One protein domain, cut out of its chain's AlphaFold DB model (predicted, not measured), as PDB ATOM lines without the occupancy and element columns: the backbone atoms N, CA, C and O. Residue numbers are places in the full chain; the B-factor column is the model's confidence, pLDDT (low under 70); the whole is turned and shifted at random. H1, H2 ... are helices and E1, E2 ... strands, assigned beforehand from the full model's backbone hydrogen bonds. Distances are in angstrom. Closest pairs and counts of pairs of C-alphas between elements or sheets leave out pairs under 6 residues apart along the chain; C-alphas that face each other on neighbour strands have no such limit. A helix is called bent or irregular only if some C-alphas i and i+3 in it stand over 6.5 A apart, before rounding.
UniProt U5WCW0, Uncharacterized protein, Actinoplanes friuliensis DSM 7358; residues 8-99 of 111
ATOM      1  N   TYR A   8      34.939  15.352 -21.249       96.94
ATOM      2  CA  TYR A   8      35.891  14.377 -21.781       96.94
ATOM      3  C   TYR A   8      37.213  15.045 -22.162       96.94
ATOM      4  O   TYR A   8      37.240  16.009 -22.929       96.94
ATOM      5  N   GLN A   9      38.322  14.487 -21.674       96.00
ATOM      6  CA  GLN A   9      39.672  14.941 -21.996       96.00
ATOM      7  C   GLN A   9      40.509  13.801 -22.563       96.00
ATOM      8  O   GLN A   9      40.690  12.756 -21.937       96.00
ATOM      9  N   LEU A  10      41.090  14.029 -23.731       94.19
ATOM     10  CA  LEU A  10      42.104  13.161 -24.302       94.19
ATOM     11  C   LEU A  10      43.461  13.417 -23.645       94.19
ATOM     12  O   LEU A  10      43.827  14.576 -23.464       94.19
ATOM     13  N   VAL A  11      44.226  12.358 -23.379       90.69
ATOM     14  CA  VAL A  11      45.615  12.451 -22.913       90.69
ATOM     15  C   VAL A  11      46.543  11.863 -23.970       90.69
ATOM     16  O   VAL A  11      46.461  10.683 -24.323       90.69
ATOM     17  N   LEU A  12      47.442  12.697 -24.468       88.31
ATOM     18  CA  LEU A  12      48.443  12.377 -25.470       88.31
ATOM     19  C   LEU A  12      49.775  12.042 -24.805       88.31
ATOM     20  O   LEU A  12      50.081  12.463 -23.687       88.31
ATOM     21  N   LYS A  13      50.584  11.271 -25.517       85.44
ATOM     22  CA  LYS A  13      51.956  10.992 -25.136       85.44
ATOM     23  C   LYS A  13      52.785  12.269 -25.191       85.44
ATOM     24  O   LYS A  13      52.509  13.200 -25.935       85.44
ATOM     25  N   ALA A  14      53.830  12.268 -24.380       79.00
ATOM     26  CA  ALA A  14      54.778  13.358 -24.220       79.00
ATOM     27  C   ALA A  14      55.619  13.698 -25.459       79.00
ATOM     28  O   ALA A  14      56.296  14.724 -25.469       79.00
ATOM     29  N   ASP A  15      55.666  12.795 -26.433       79.19
ATOM     30  CA  ASP A  15      56.497  12.918 -27.621       79.19
ATOM     31  C   ASP A  15      55.719  13.571 -28.778       79.19
ATOM     32  O   ASP A  15      54.525  13.856 -28.697       79.19
ATOM     33  N   LEU A  16      56.406  13.804 -29.896       73.50
ATOM     34  CA  LEU A  16      55.803  14.395 -31.092       73.50
ATOM     35  C   LEU A  16      54.935  13.402 -31.886       73.50
ATOM     36  O   LEU A  16      54.493  13.731 -32.985       73.50
ATOM     37  N   SER A  17      54.702  12.188 -31.373       80.44
ATOM     38  CA  SER A  17      53.950  11.160 -32.103       80.44
ATOM     39  C   SER A  17      52.450  11.452 -32.160       80.44
ATOM     40  O   SER A  17      51.765  10.960 -33.053       80.44
ATOM     41  N   GLY A  18      51.931  12.228 -31.200       77.88
ATOM     42  CA  GLY A  18      50.489  12.403 -31.024       77.88
ATOM     43  C   GLY A  18      49.769  11.123 -30.582       77.88
ATOM     44  O   GLY A  18      48.545  11.054 -30.684       77.88
ATOM     45  N   GLU A  19      50.504  10.111 -30.106       86.75
ATOM     46  CA  GLU A  19      49.953   8.850 -29.615       86.75
ATOM     47  C   GLU A  19      49.009   9.098 -28.432       86.75
ATOM     48  O   GLU A  19      49.322   9.835 -27.496       86.75
ATOM     49  N   ILE A  20      47.835   8.473 -28.468       87.94
ATOM     50  CA  ILE A  20      46.827   8.599 -27.418       87.94
ATOM     51  C   ILE A  20      47.158   7.603 -26.310       87.94
ATOM     52  O   ILE A  20      47.207   6.400 -26.539       87.94
ATOM     53  N   THR A  21      47.352   8.105 -25.094       88.12
ATOM     54  CA  THR A  21      47.753   7.284 -23.939       88.12
ATOM     55  C   THR A  21      46.629   7.064 -22.942       88.12
ATOM     56  O   THR A  21      46.670   6.105 -22.173       88.12
ATOM     57  N   SER A  22      45.622   7.935 -22.927       93.44
ATOM     58  CA  SER A  22      44.443   7.771 -22.085       93.44
ATOM     59  C   SER A  22      43.303   8.668 -22.561       93.44
ATOM     60  O   SER A  22      43.480   9.579 -23.372       93.44
ATOM     61  N   LEU A  23      42.125   8.396 -22.023       96.75
ATOM     62  CA  LEU A  23      40.927   9.201 -22.149       96.75
ATOM     63  C   LEU A  23      40.320   9.317 -20.751       96.75
ATOM     64  O   LEU A  23      40.191   8.311 -20.052       96.75
ATOM     65  N   ILE A  24      39.979  10.536 -20.355       97.44
ATOM     66  CA  ILE A  24      39.398  10.871 -19.059       97.44
ATOM     67  C   ILE A  24      37.956  11.307 -19.297       97.44
ATOM     68  O   ILE A  24      37.704  12.167 -20.137       97.44
ATOM     69  N   ALA A  25      37.030  10.735 -18.540       97.69
ATOM     70  CA  ALA A  25      35.675  11.231 -18.364       97.69
ATOM     71  C   ALA A  25      35.557  11.755 -16.929       97.69
ATOM     72  O   ALA A  25      35.864  11.021 -15.988       97.69
ATOM     73  N   TYR A  26      35.165  13.012 -16.745       96.56
ATOM     74  CA  TYR A  26      35.190  13.642 -15.428       96.56
ATOM     75  C   TYR A  26      33.996  14.553 -15.166       96.56
ATOM     76  O   TYR A  26      33.284  14.971 -16.077       96.56
ATOM     77  N   GLN A  27      33.798  14.847 -13.885       93.88
ATOM     78  CA  GLN A  27      32.801  15.777 -13.383       93.88
ATOM     79  C   GLN A  27      33.476  16.735 -12.411       93.88
ATOM     80  O   GLN A  27      34.094  16.322 -11.426       93.88
ATOM     81  N   ALA A  28      33.338  18.025 -12.695       88.94
ATOM     82  CA  ALA A  28      33.810  19.101 -11.839       88.94
ATOM     83  C   ALA A  28      32.601  19.943 -11.418       88.94
ATOM     84  O   ALA A  28      32.163  20.837 -12.140       88.94
ATOM     85  N   LEU A  29      32.024  19.611 -10.263       86.56
ATOM     86  CA  LEU A  29      30.914  20.353  -9.669       86.56
ATOM     87  C   LEU A  29      31.450  21.208  -8.508       86.56
ATOM     88  O   LEU A  29      32.243  20.684  -7.729       86.56
ATOM     89  N   PRO A  30      31.022  22.479  -8.351       81.31
ATOM     90  CA  PRO A  30      31.589  23.397  -7.354       81.31
ATOM     91  C   PRO A  30      31.599  22.865  -5.912       81.31
ATOM     92  O   PRO A  30      32.560  23.097  -5.188       81.31
ATOM     93  N   ASP A  31      30.561  22.119  -5.524       86.62
ATOM     94  CA  ASP A  31      30.352  21.655  -4.145       86.62
ATOM     95  C   ASP A  31      30.586  20.146  -3.965       86.62
ATOM     96  O   ASP A  31      30.159  19.564  -2.965       86.62
ATOM     97  N   LYS A  32      31.218  19.473  -4.936       86.50
ATOM     98  CA  LYS A  32      31.518  18.038  -4.839       86.50
ATOM     99  C   LYS A  32      32.996  17.743  -5.069       86.50
ATOM    100  O   LYS A  32      33.656  18.472  -5.811       86.50
ATOM    101  N   PRO A  33      33.518  16.649  -4.479       89.62
ATOM    102  CA  PRO A  33      34.831  16.142  -4.840       89.62
ATOM    103  C   PRO A  33      34.944  15.949  -6.353       89.62
ATOM    104  O   PRO A  33      33.991  15.530  -7.008       89.62
ATOM    105  N   PHE A  34      36.121  16.241  -6.899       93.50
ATOM    106  CA  PHE A  34      36.405  15.966  -8.300       93.50
ATOM    107  C   PHE A  34      36.310  14.460  -8.556       93.50
ATOM    108  O   PHE A  34      36.972  13.664  -7.887       93.50
ATOM    109  N   GLN A  35      35.510  14.078  -9.546       95.50
ATOM    110  CA  GLN A  35      35.304  12.684  -9.917       95.50
ATOM    111  C   GLN A  35      35.819  12.455 -11.329       95.50
ATOM    112  O   GLN A  35      35.520  13.228 -12.239       95.50
ATOM    113  N   ALA A  36      36.578  11.378 -11.525       97.06
ATOM    114  CA  ALA A  36      37.044  11.007 -12.850       97.06
ATOM    115  C   ALA A  36      37.206   9.505 -13.016       97.06
ATOM    116  O   ALA A  36      37.753   8.811 -12.153       97.06
ATOM    117  N   VAL A  37      36.807   9.044 -14.193       97.50
ATOM    118  CA  VAL A  37      37.075   7.714 -14.715       97.50
ATOM    119  C   VAL A  37      38.035   7.862 -15.889       97.50
ATOM    120  O   VAL A  37      37.807   8.671 -16.785       97.50
ATOM    121  N   LEU A  38      39.121   7.094 -15.899       96.44
ATOM    122  CA  LEU A  38      40.110   7.135 -16.974       96.44
ATOM    123  C   LEU A  38      40.379   5.753 -17.550       96.44
ATOM    124  O   LEU A  38      40.343   4.748 -16.837       96.44
ATOM    125  N   TRP A  39      40.684   5.705 -18.844       96.69
ATOM    126  CA  TRP A  39      41.187   4.496 -19.478       96.69
ATOM    127  C   TRP A  39      42.651   4.280 -19.102       96.69
ATOM    128  O   TRP A  39      43.529   5.069 -19.456       96.69
ATOM    129  N   SER A  40      42.943   3.196 -18.393       92.44
ATOM    130  CA  SER A  40      44.304   2.848 -18.015       92.44
ATOM    131  C   SER A  40      44.880   1.839 -18.992       92.44
ATOM    132  O   SER A  40      44.552   0.658 -18.918       92.44
ATOM    133  N   VAL A  41      45.825   2.266 -19.833       89.06
ATOM    134  CA  VAL A  41      46.549   1.359 -20.745       89.06
ATOM    135  C   VAL A  41      47.235   0.225 -19.978       89.06
ATOM    136  O   VAL A  41      47.142  -0.933 -20.366       89.06
ATOM    137  N   ARG A  42      47.844   0.520 -18.819       88.38
ATOM    138  CA  ARG A  42      48.511  -0.493 -17.975       88.38
ATOM    139  C   ARG A  42      47.571  -1.545 -17.389       88.38
ATOM    140  O   ARG A  42      48.043  -2.599 -16.972       88.38
ATOM    141  N   ARG A  43      46.287  -1.225 -17.224       90.88
ATOM    142  CA  ARG A  43      45.275  -2.152 -16.693       90.88
ATOM    143  C   ARG A  43      44.317  -2.649 -17.771       90.88
ATOM    144  O   ARG A  43      43.461  -3.457 -17.441       90.88
ATOM    145  N   THR A  44      44.441  -2.127 -18.994       93.06
ATOM    146  CA  THR A  44      43.494  -2.327 -20.097       93.06
ATOM    147  C   THR A  44      42.044  -2.225 -19.618       93.06
ATOM    148  O   THR A  44      41.226  -3.096 -19.901       93.06
ATOM    149  N   ALA A  45      41.755  -1.204 -18.804       95.38
ATOM    150  CA  ALA A  45      40.471  -1.049 -18.131       95.38
ATOM    151  C   ALA A  45      40.147   0.419 -17.842       95.38
ATOM    152  O   ALA A  45      41.042   1.231 -17.580       95.38
ATOM    153  N   TRP A  46      38.851   0.721 -17.818       97.00
ATOM    154  CA  TRP A  46      38.317   1.946 -17.238       97.00
ATOM    155  C   TRP A  46      38.359   1.850 -15.722       97.00
ATOM    156  O   TRP A  46      37.975   0.834 -15.145       97.00
ATOM    157  N   ILE A  47      38.838   2.903 -15.076       96.69
ATOM    158  CA  ILE A  47      39.054   2.915 -13.633       96.69
ATOM    159  C   ILE A  47      38.696   4.273 -13.052       96.69
ATOM    160  O   ILE A  47      38.929   5.302 -13.683       96.69
ATOM    161  N   TYR A  48      38.182   4.279 -11.829       97.44
ATOM    162  CA  TYR A  48      38.012   5.506 -11.067       97.44
ATOM    163  C   TYR A  48      39.378   5.991 -10.585       97.44
ATOM    164  O   TYR A  48      40.097   5.260  -9.904       97.44
ATOM    165  N   ALA A  49      39.788   7.194 -10.966       96.50
ATOM    166  CA  ALA A  49      41.147   7.663 -10.710       96.50
ATOM    167  C   ALA A  49      41.257   9.197 -10.652       96.50
ATOM    168  O   ALA A  49      42.065   9.788 -11.380       96.50
ATOM    169  N   PRO A  50      40.495   9.863  -9.764       96.25
ATOM    170  CA  PRO A  50      40.556  11.315  -9.609       96.25
ATOM    171  C   PRO A  50      41.965  11.799  -9.243       96.25
ATOM    172  O   PRO A  50      42.412  12.816  -9.764       96.25
ATOM    173  N   GLY A  51      42.719  11.036  -8.440       93.94
ATOM    174  CA  GLY A  51      44.081  11.404  -8.041       93.94
ATOM    175  C   GLY A  51      45.100  11.431  -9.187       93.94
ATOM    176  O   GLY A  51      46.119  12.105  -9.075       93.94
ATOM    177  N   LEU A  52      44.835  10.725 -10.294       92.75
ATOM    178  CA  LEU A  52      45.659  10.791 -11.508       92.75
ATOM    179  C   LEU A  52      45.135  11.823 -12.505       92.75
ATOM    180  O   LEU A  52      45.925  12.488 -13.167       92.75
ATOM    181  N   ALA A  53      43.813  11.949 -12.611       94.31
ATOM    182  CA  ALA A  53      43.179  12.863 -13.548       94.31
ATOM    183  C   ALA A  53      43.410  14.335 -13.174       94.31
ATOM    184  O   ALA A  53      43.697  15.133 -14.058       94.31
ATOM    185  N   VAL A  54      43.359  14.696 -11.883       94.00
ATOM    186  CA  VAL A  54      43.545  16.092 -11.441       94.00
ATOM    187  C   VAL A  54      44.887  16.677 -11.912       94.00
ATOM    188  O   VAL A  54      44.858  17.703 -12.590       94.00
ATOM    189  N   PRO A  55      46.055  16.046 -11.665       91.75
ATOM    190  CA  PRO A  55      47.317  16.556 -12.200       91.75
ATOM    191  C   PRO A  55      47.334  16.643 -13.730       91.75
ATOM    192  O   PRO A  55      47.839  17.615 -14.272       91.75
ATOM    193  N   MET A  56      46.756  15.669 -14.442       90.94
ATOM    194  CA  MET A  56      46.737  15.694 -15.912       90.94
ATOM    195  C   MET A  56      45.916  16.858 -16.476       90.94
ATOM    196  O   MET A  56      46.253  17.371 -17.538       90.94
ATOM    197  N   LEU A  57      44.841  17.259 -15.793       91.06
ATOM    198  CA  LEU A  57      43.940  18.317 -16.256       91.06
ATOM    199  C   LEU A  57      44.386  19.721 -15.847       91.06
ATOM    200  O   LEU A  57      44.108  20.672 -16.574       91.06
ATOM    201  N   TYR A  58      45.031  19.857 -14.687       89.88
ATOM    202  CA  TYR A  58      45.249  21.162 -14.059       89.88
ATOM    203  C   TYR A  58      46.721  21.535 -13.840       89.88
ATOM    204  O   TYR A  58      46.987  22.693 -13.535       89.88
ATOM    205  N   ASP A  59      47.679  20.611 -13.981       91.12
ATOM    206  CA  ASP A  59      49.108  20.953 -13.926       91.12
ATOM    207  C   ASP A  59      49.586  21.422 -15.311       91.12
ATOM    208  O   ASP A  59      49.413  20.731 -16.321       91.12
ATOM    209  N   ASP A  60      50.227  22.592 -15.349       88.19
ATOM    210  CA  ASP A  60      50.748  23.239 -16.559       88.19
ATOM    211  C   ASP A  60      51.658  22.314 -17.381       88.19
ATOM    212  O   ASP A  60      51.718  22.413 -18.606       88.19
ATOM    213  N   LYS A  61      52.315  21.347 -16.726       87.00
ATOM    214  CA  LYS A  61      53.184  20.344 -17.367       87.00
ATOM    215  C   LYS A  61      52.467  19.396 -18.335       87.00
ATOM    216  O   LYS A  61      53.148  18.654 -19.043       87.00
ATOM    217  N   TYR A  62      51.134  19.353 -18.313       85.06
ATOM    218  CA  TYR A  62      50.323  18.469 -19.156       85.06
ATOM    219  C   TYR A  62      49.394  19.226 -20.113       85.06
ATOM    220  O   TYR A  62      48.668  18.587 -20.877       85.06
ATOM    221  N   GLN A  63      49.405  20.562 -20.120       84.00
ATOM    222  CA  GLN A  63      48.507  21.351 -20.975       84.00
ATOM    223  C   GLN A  63      48.726  21.089 -22.471       84.00
ATOM    224  O   GLN A  63      47.765  20.997 -23.230       84.00
ATOM    225  N   ASP A  64      49.973  20.890 -22.896       86.38
ATOM    226  CA  ASP A  64      50.342  20.532 -24.272       86.38
ATOM    227  C   ASP A  64      49.890  19.113 -24.667       86.38
ATOM    228  O   ASP A  64      49.772  18.785 -25.851       86.38
ATOM    229  N   ARG A  65      49.608  18.272 -23.668       88.56
ATOM    230  CA  ARG A  65      49.302  16.844 -23.814       88.56
ATOM    231  C   ARG A  65      47.843  16.519 -23.594       88.56
ATOM    232  O   ARG A  65      47.470  15.358 -23.735       88.56
ATOM    233  N   THR A  66      47.009  17.495 -23.261       91.69
ATOM    234  CA  THR A  66      45.586  17.246 -23.070       91.69
ATOM    235  C   THR A  66      44.738  18.033 -24.047       91.69
ATOM    236  O   THR A  66      45.070  19.142 -24.456       91.69
ATOM    237  N   ARG A  67      43.636  17.424 -24.489       93.06
ATOM    238  CA  ARG A  67      42.681  18.073 -25.390       93.06
ATOM    239  C   ARG A  67      41.259  17.810 -24.939       93.06
ATOM    240  O   ARG A  67      40.881  16.653 -24.766       93.06
ATOM    241  N   VAL A  68      40.476  18.878 -24.823       94.62
ATOM    242  CA  VAL A  68      39.032  18.788 -24.595       94.62
ATOM    243  C   VAL A  68      38.392  18.196 -25.842       94.62
ATOM    244  O   VAL A  68      38.678  18.631 -26.962       94.62
ATOM    245  N   ILE A  69      37.537  17.199 -25.656       96.25
ATOM    246  CA  ILE A  69      36.774  16.571 -26.733       96.25
ATOM    247  C   ILE A  69      35.318  16.371 -26.306       96.25
ATOM    248  O   ILE A  69      34.993  16.404 -25.122       96.25
ATOM    249  N   ASP A  70      34.428  16.161 -27.273       96.56
ATOM    250  CA  ASP A  70      33.044  15.779 -26.994       96.56
ATOM    251  C   ASP A  70      32.884  14.254 -26.842       96.56
ATOM    252  O   ASP A  70      33.791  13.466 -27.135       96.56
ATOM    253  N   ARG A  71      31.691  13.834 -26.402       96.06
ATOM    254  CA  ARG A  71      31.318  12.423 -26.231       96.06
ATOM    255  C   ARG A  71      31.510  11.602 -27.505       96.06
ATOM    256  O   ARG A  71      32.063  10.508 -27.438       96.06
ATOM    257  N   ALA A  72      31.056  12.104 -28.654       97.06
ATOM    258  CA  ALA A  72      31.087  11.364 -29.915       97.06
ATOM    259  C   ALA A  72      32.531  11.107 -30.376       97.06
ATOM    260  O   ALA A  72      32.881  10.017 -30.837       97.06
ATOM    261  N   LYS A  73      33.407  12.096 -30.194       97.25
ATOM    262  CA  LYS A  73      34.843  11.985 -30.434       97.25
ATOM    263  C   LYS A  73      35.491  11.016 -29.453       97.25
ATOM    264  O   LYS A  73      36.308  10.199 -29.875       97.25
ATOM    265  N   ALA A  74      35.114  11.082 -28.179       97.12
ATOM    266  CA  ALA A  74      35.612  10.193 -27.140       97.12
ATOM    267  C   ALA A  74      35.261   8.724 -27.450       97.12
ATOM    268  O   ALA A  74      36.141   7.870 -27.423       97.12
ATOM    269  N   GLU A  75      34.028   8.442 -27.883       97.81
ATOM    270  CA  GLU A  75      33.609   7.110 -28.350       97.81
ATOM    271  C   GLU A  75      34.428   6.604 -29.525       97.81
ATOM    272  O   GLU A  75      34.862   5.450 -29.544       97.81
ATOM    273  N   LYS A  76      34.611   7.470 -30.525       97.25
ATOM    274  CA  LYS A  76      35.373   7.138 -31.722       97.25
ATOM    275  C   LYS A  76      36.809   6.769 -31.355       97.25
ATOM    276  O   LYS A  76      37.288   5.721 -31.769       97.25
ATOM    277  N   ILE A  77      37.459   7.588 -30.529       95.19
ATOM    278  CA  ILE A  77      38.829   7.355 -30.058       95.19
ATOM    279  C   ILE A  77      38.932   6.077 -29.226       95.19
ATOM    280  O   ILE A  77      39.878   5.311 -29.414       95.19
ATOM    281  N   SER A  78      37.977   5.820 -28.328       95.56
ATOM    282  CA  SER A  78      37.973   4.588 -27.540       95.56
ATOM    283  C   SER A  78      38.025   3.358 -28.440       95.56
ATOM    284  O   SER A  78      38.879   2.497 -28.233       95.56
ATOM    285  N   ARG A  79      37.184   3.320 -29.481       96.88
ATOM    286  CA  ARG A  79      37.122   2.183 -30.409       96.88
ATOM    287  C   ARG A  79      38.341   2.097 -31.321       96.88
ATOM    288  O   ARG A  79      38.917   1.026 -31.465       96.88
ATOM    289  N   GLU A  80      38.719   3.210 -31.944       95.25
ATOM    290  CA  GLU A  80      39.720   3.219 -33.018       95.25
ATOM    291  C   GLU A  80      41.164   3.240 -32.508       95.25
ATOM    292  O   GLU A  80      42.052   2.732 -33.185       95.25
ATOM    293  N   SER A  81      41.420   3.846 -31.348       92.12
ATOM    294  CA  SER A  81      42.782   4.067 -30.842       92.12
ATOM    295  C   SER A  81      43.081   3.315 -29.551       92.12
ATOM    296  O   SER A  81      44.217   2.901 -29.343       92.12
ATOM    297  N   LEU A  82      42.086   3.137 -28.678       92.00
ATOM    298  CA  LEU A  82      42.264   2.466 -27.383       92.00
ATOM    299  C   LEU A  82      41.768   1.013 -27.381       92.00
ATOM    300  O   LEU A  82      41.906   0.337 -26.361       92.00
ATOM    301  N   SER A  83      41.205   0.541 -28.499       94.62
ATOM    302  CA  SER A  83      40.639  -0.804 -28.663       94.62
ATOM    303  C   SER A  83      39.663  -1.184 -27.541       94.62
ATOM    304  O   SER A  83      39.681  -2.303 -27.032       94.62
ATOM    305  N   THR A  84      38.830  -0.231 -27.121       95.75
ATOM    306  CA  THR A  84      37.842  -0.395 -26.048       95.75
ATOM    307  C   THR A  84      36.558   0.369 -26.361       95.75
ATOM    308  O   THR A  84      36.500   1.182 -27.280       95.75
ATOM    309  N   GLU A  85      35.514   0.152 -25.574       97.12
ATOM    310  CA  GLU A  85      34.302   0.964 -25.636       97.12
ATOM    311  C   GLU A  85      34.309   2.002 -24.519       97.12
ATOM    312  O   GLU A  85      34.713   1.716 -23.391       97.12
ATOM    313  N   LEU A  86      33.869   3.223 -24.829       97.56
ATOM    314  CA  LEU A  86      33.637   4.245 -23.811       97.56
ATOM    315  C   LEU A  86      32.357   3.876 -23.043       97.56
ATOM    316  O   LEU A  86      31.304   3.788 -23.687       97.56
ATOM    317  N   PRO A  87      32.406   3.680 -21.709       97.75
ATOM    318  CA  PRO A  87      31.232   3.297 -20.947       97.75
ATOM    319  C   PRO A  87      30.110   4.320 -21.104       97.75
ATOM    320  O   PRO A  87      30.344   5.501 -21.377       97.75
ATOM    321  N   SER A  88      28.873   3.856 -20.938       96.50
ATOM    322  CA  SER A  88      27.717   4.753 -20.928       96.50
ATOM    323  C   SER A  88      27.859   5.802 -19.821       96.50
ATOM    324  O   SER A  88      28.519   5.552 -18.812       96.50
ATOM    325  N   GLU A  89      27.215   6.959 -19.965       95.31
ATOM    326  CA  GLU A  89      27.238   7.992 -18.919       95.31
ATOM    327  C   GLU A  89      26.704   7.466 -17.580       95.31
ATOM    328  O   GLU A  89      27.275   7.766 -16.537       95.31
ATOM    329  N   ALA A  90      25.684   6.601 -17.609       94.38
ATOM    330  CA  ALA A  90      25.179   5.928 -16.414       94.38
ATOM    331  C   ALA A  90      26.238   5.011 -15.776       94.38
ATOM    332  O   ALA A  90      26.411   5.015 -14.563       94.38
ATOM    333  N   THR A  91      26.991   4.261 -16.584       96.44
ATOM    334  CA  THR A  91      28.089   3.418 -16.088       96.44
ATOM    335  C   THR A  91      29.224   4.261 -15.510       96.44
ATOM    336  O   THR A  91      29.721   3.946 -14.434       96.44
ATOM    337  N   LEU A  92      29.617   5.343 -16.189       96.56
ATOM    338  CA  LEU A  92      30.627   6.284 -15.699       96.56
ATOM    339  C   LEU A  92      30.203   6.886 -14.355       96.56
ATOM    340  O   LEU A  92      31.003   6.925 -13.424       96.56
ATOM    341  N   GLN A  93      28.932   7.275 -14.236       94.69
ATOM    342  CA  GLN A  93      28.344   7.758 -12.992       94.69
ATOM    343  C   GLN A  93      28.438   6.705 -11.879       94.69
ATOM    344  O   GLN A  93      28.950   7.010 -10.806       94.69
ATOM    345  N   SER A  94      28.031   5.457 -12.135       94.75
ATOM    346  CA  SER A  94      28.129   4.378 -11.142       94.75
ATOM    347  C   SER A  94      29.572   4.098 -10.710       94.75
ATOM    348  O   SER A  94      29.817   3.844  -9.534       94.75
ATOM    349  N   MET A  95      30.541   4.180 -11.626       96.50
ATOM    350  CA  MET A  95      31.963   4.026 -11.296       96.50
ATOM    351  C   MET A  95      32.475   5.161 -10.400       96.50
ATOM    352  O   MET A  95      33.258   4.910  -9.482       96.50
ATOM    353  N   CYS A  96      32.038   6.398 -10.649       94.94
ATOM    354  CA  CYS A  96      32.345   7.539  -9.789       94.94
ATOM    355  C   CYS A  96      31.739   7.374  -8.391       94.94
ATOM    356  O   CYS A  96      32.444   7.531  -7.397       94.94
ATOM    357  N   GLU A  97      30.459   7.006  -8.314       94.06
ATOM    358  CA  GLU A  97      29.743   6.774  -7.053       94.06
ATOM    359  C   GLU A  97      30.371   5.643  -6.236       94.06
ATOM    360  O   GLU A  97      30.547   5.767  -5.025       94.06
ATOM    361  N   GLU A  98      30.744   4.542  -6.889       95.31
ATOM    362  CA  GLU A  98      31.445   3.442  -6.235       95.31
ATOM    363  C   GLU A  98      32.811   3.885  -5.708       95.31
ATOM    364  O   GLU A  98      33.137   3.625  -4.549       95.31
ATOM    365  N   GLY A  99      33.594   4.578  -6.532       94.50
ATOM    366  CA  GLY A  99      34.914   5.061  -6.151       94.50
ATOM    367  C   GLY A  99      34.889   6.043  -4.983       94.50
ATOM    368  O   GLY A  99      35.706   5.925  -4.068       94.50
TER     369      GLY A  99
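This is residues 8 to 99 of the 111 residues of an uncharacterized protein of Actinoplanes friuliensis DSM 7358 (UniProt U5WCW0). A strongly twisted sheet of five strands forms the core of three layers, with H3 and H4 over one face and H1 crossing the other; H2 sits beside the strands and makes a corner with H1. The 92 printed residues include four named helices and five named strands, in the order E1 E2 E3 E4 H1 H2 E5 H3 H4, a mixed class. The antiparallel sheet runs E4 E3 E2 E1 E5, and E1 to E4 form a meander, each strand the antiparallel neighbour of the one before. The whole is compact and rounded, with a radius of gyration of the C-alphas of 12.5 A and spans of 37 by 29 by 24 A.

Within hydrogen-bond range, E2 (residues 20 to 27) pairs with E1 (8 to 12) by N 9 and O 24, 2.9 A, and with E3 (35 to 40) by N 37 and O 25, 2.8 A. Likewise edge strand E4 (45 to 48) pairs with E3 by N 47 and O 38, 3.0 A, and edge strand E5 (66 to 69) with E1 by N 10 and O 67, 2.8 A. H3 (71 to 80) is over E2 and E1, height 9.5 A; its closest C-alphas to E1 are Arg 71 and Tyr 8, 6.7 A. On the same face, H4 (89 to 99) runs across the strands, at 71 degrees to E3 on the local plane; the closest C-alphas, Gln 35 and Cys 96, are 5.9 A apart. H1 (50 to 58), on the opposite face, runs across at 79 degrees to E2 on the local plane, height 8.4 A. H2 (60 to 65), irregular with C-alphas 61 and 64 7.5 A apart, touches H1 only at the corner, closest C-alphas Met 56 and Tyr 62, 5.6 A. Every O i to N i+4 pair is within hydrogen-bond range in H3 and H4, 3 of 5 in H1, and 0 of 2 in H2, where 2 of 3 O i to N i+3 pairs are.

E1 begins at C-alpha 8 (35.891, 14.377, -21.781). E2 measures 21.1 A, E3 15.6 A and H3 14.2 A; H4, 15.2 A, ends at C-alpha 99 (34.914, 5.061, -6.151).

The farthest C-alphas, Ser 17 and Asp 31, are 38.1 A apart. The printed part has no cut and no long link; no printed residue is under 70 in pLDDT.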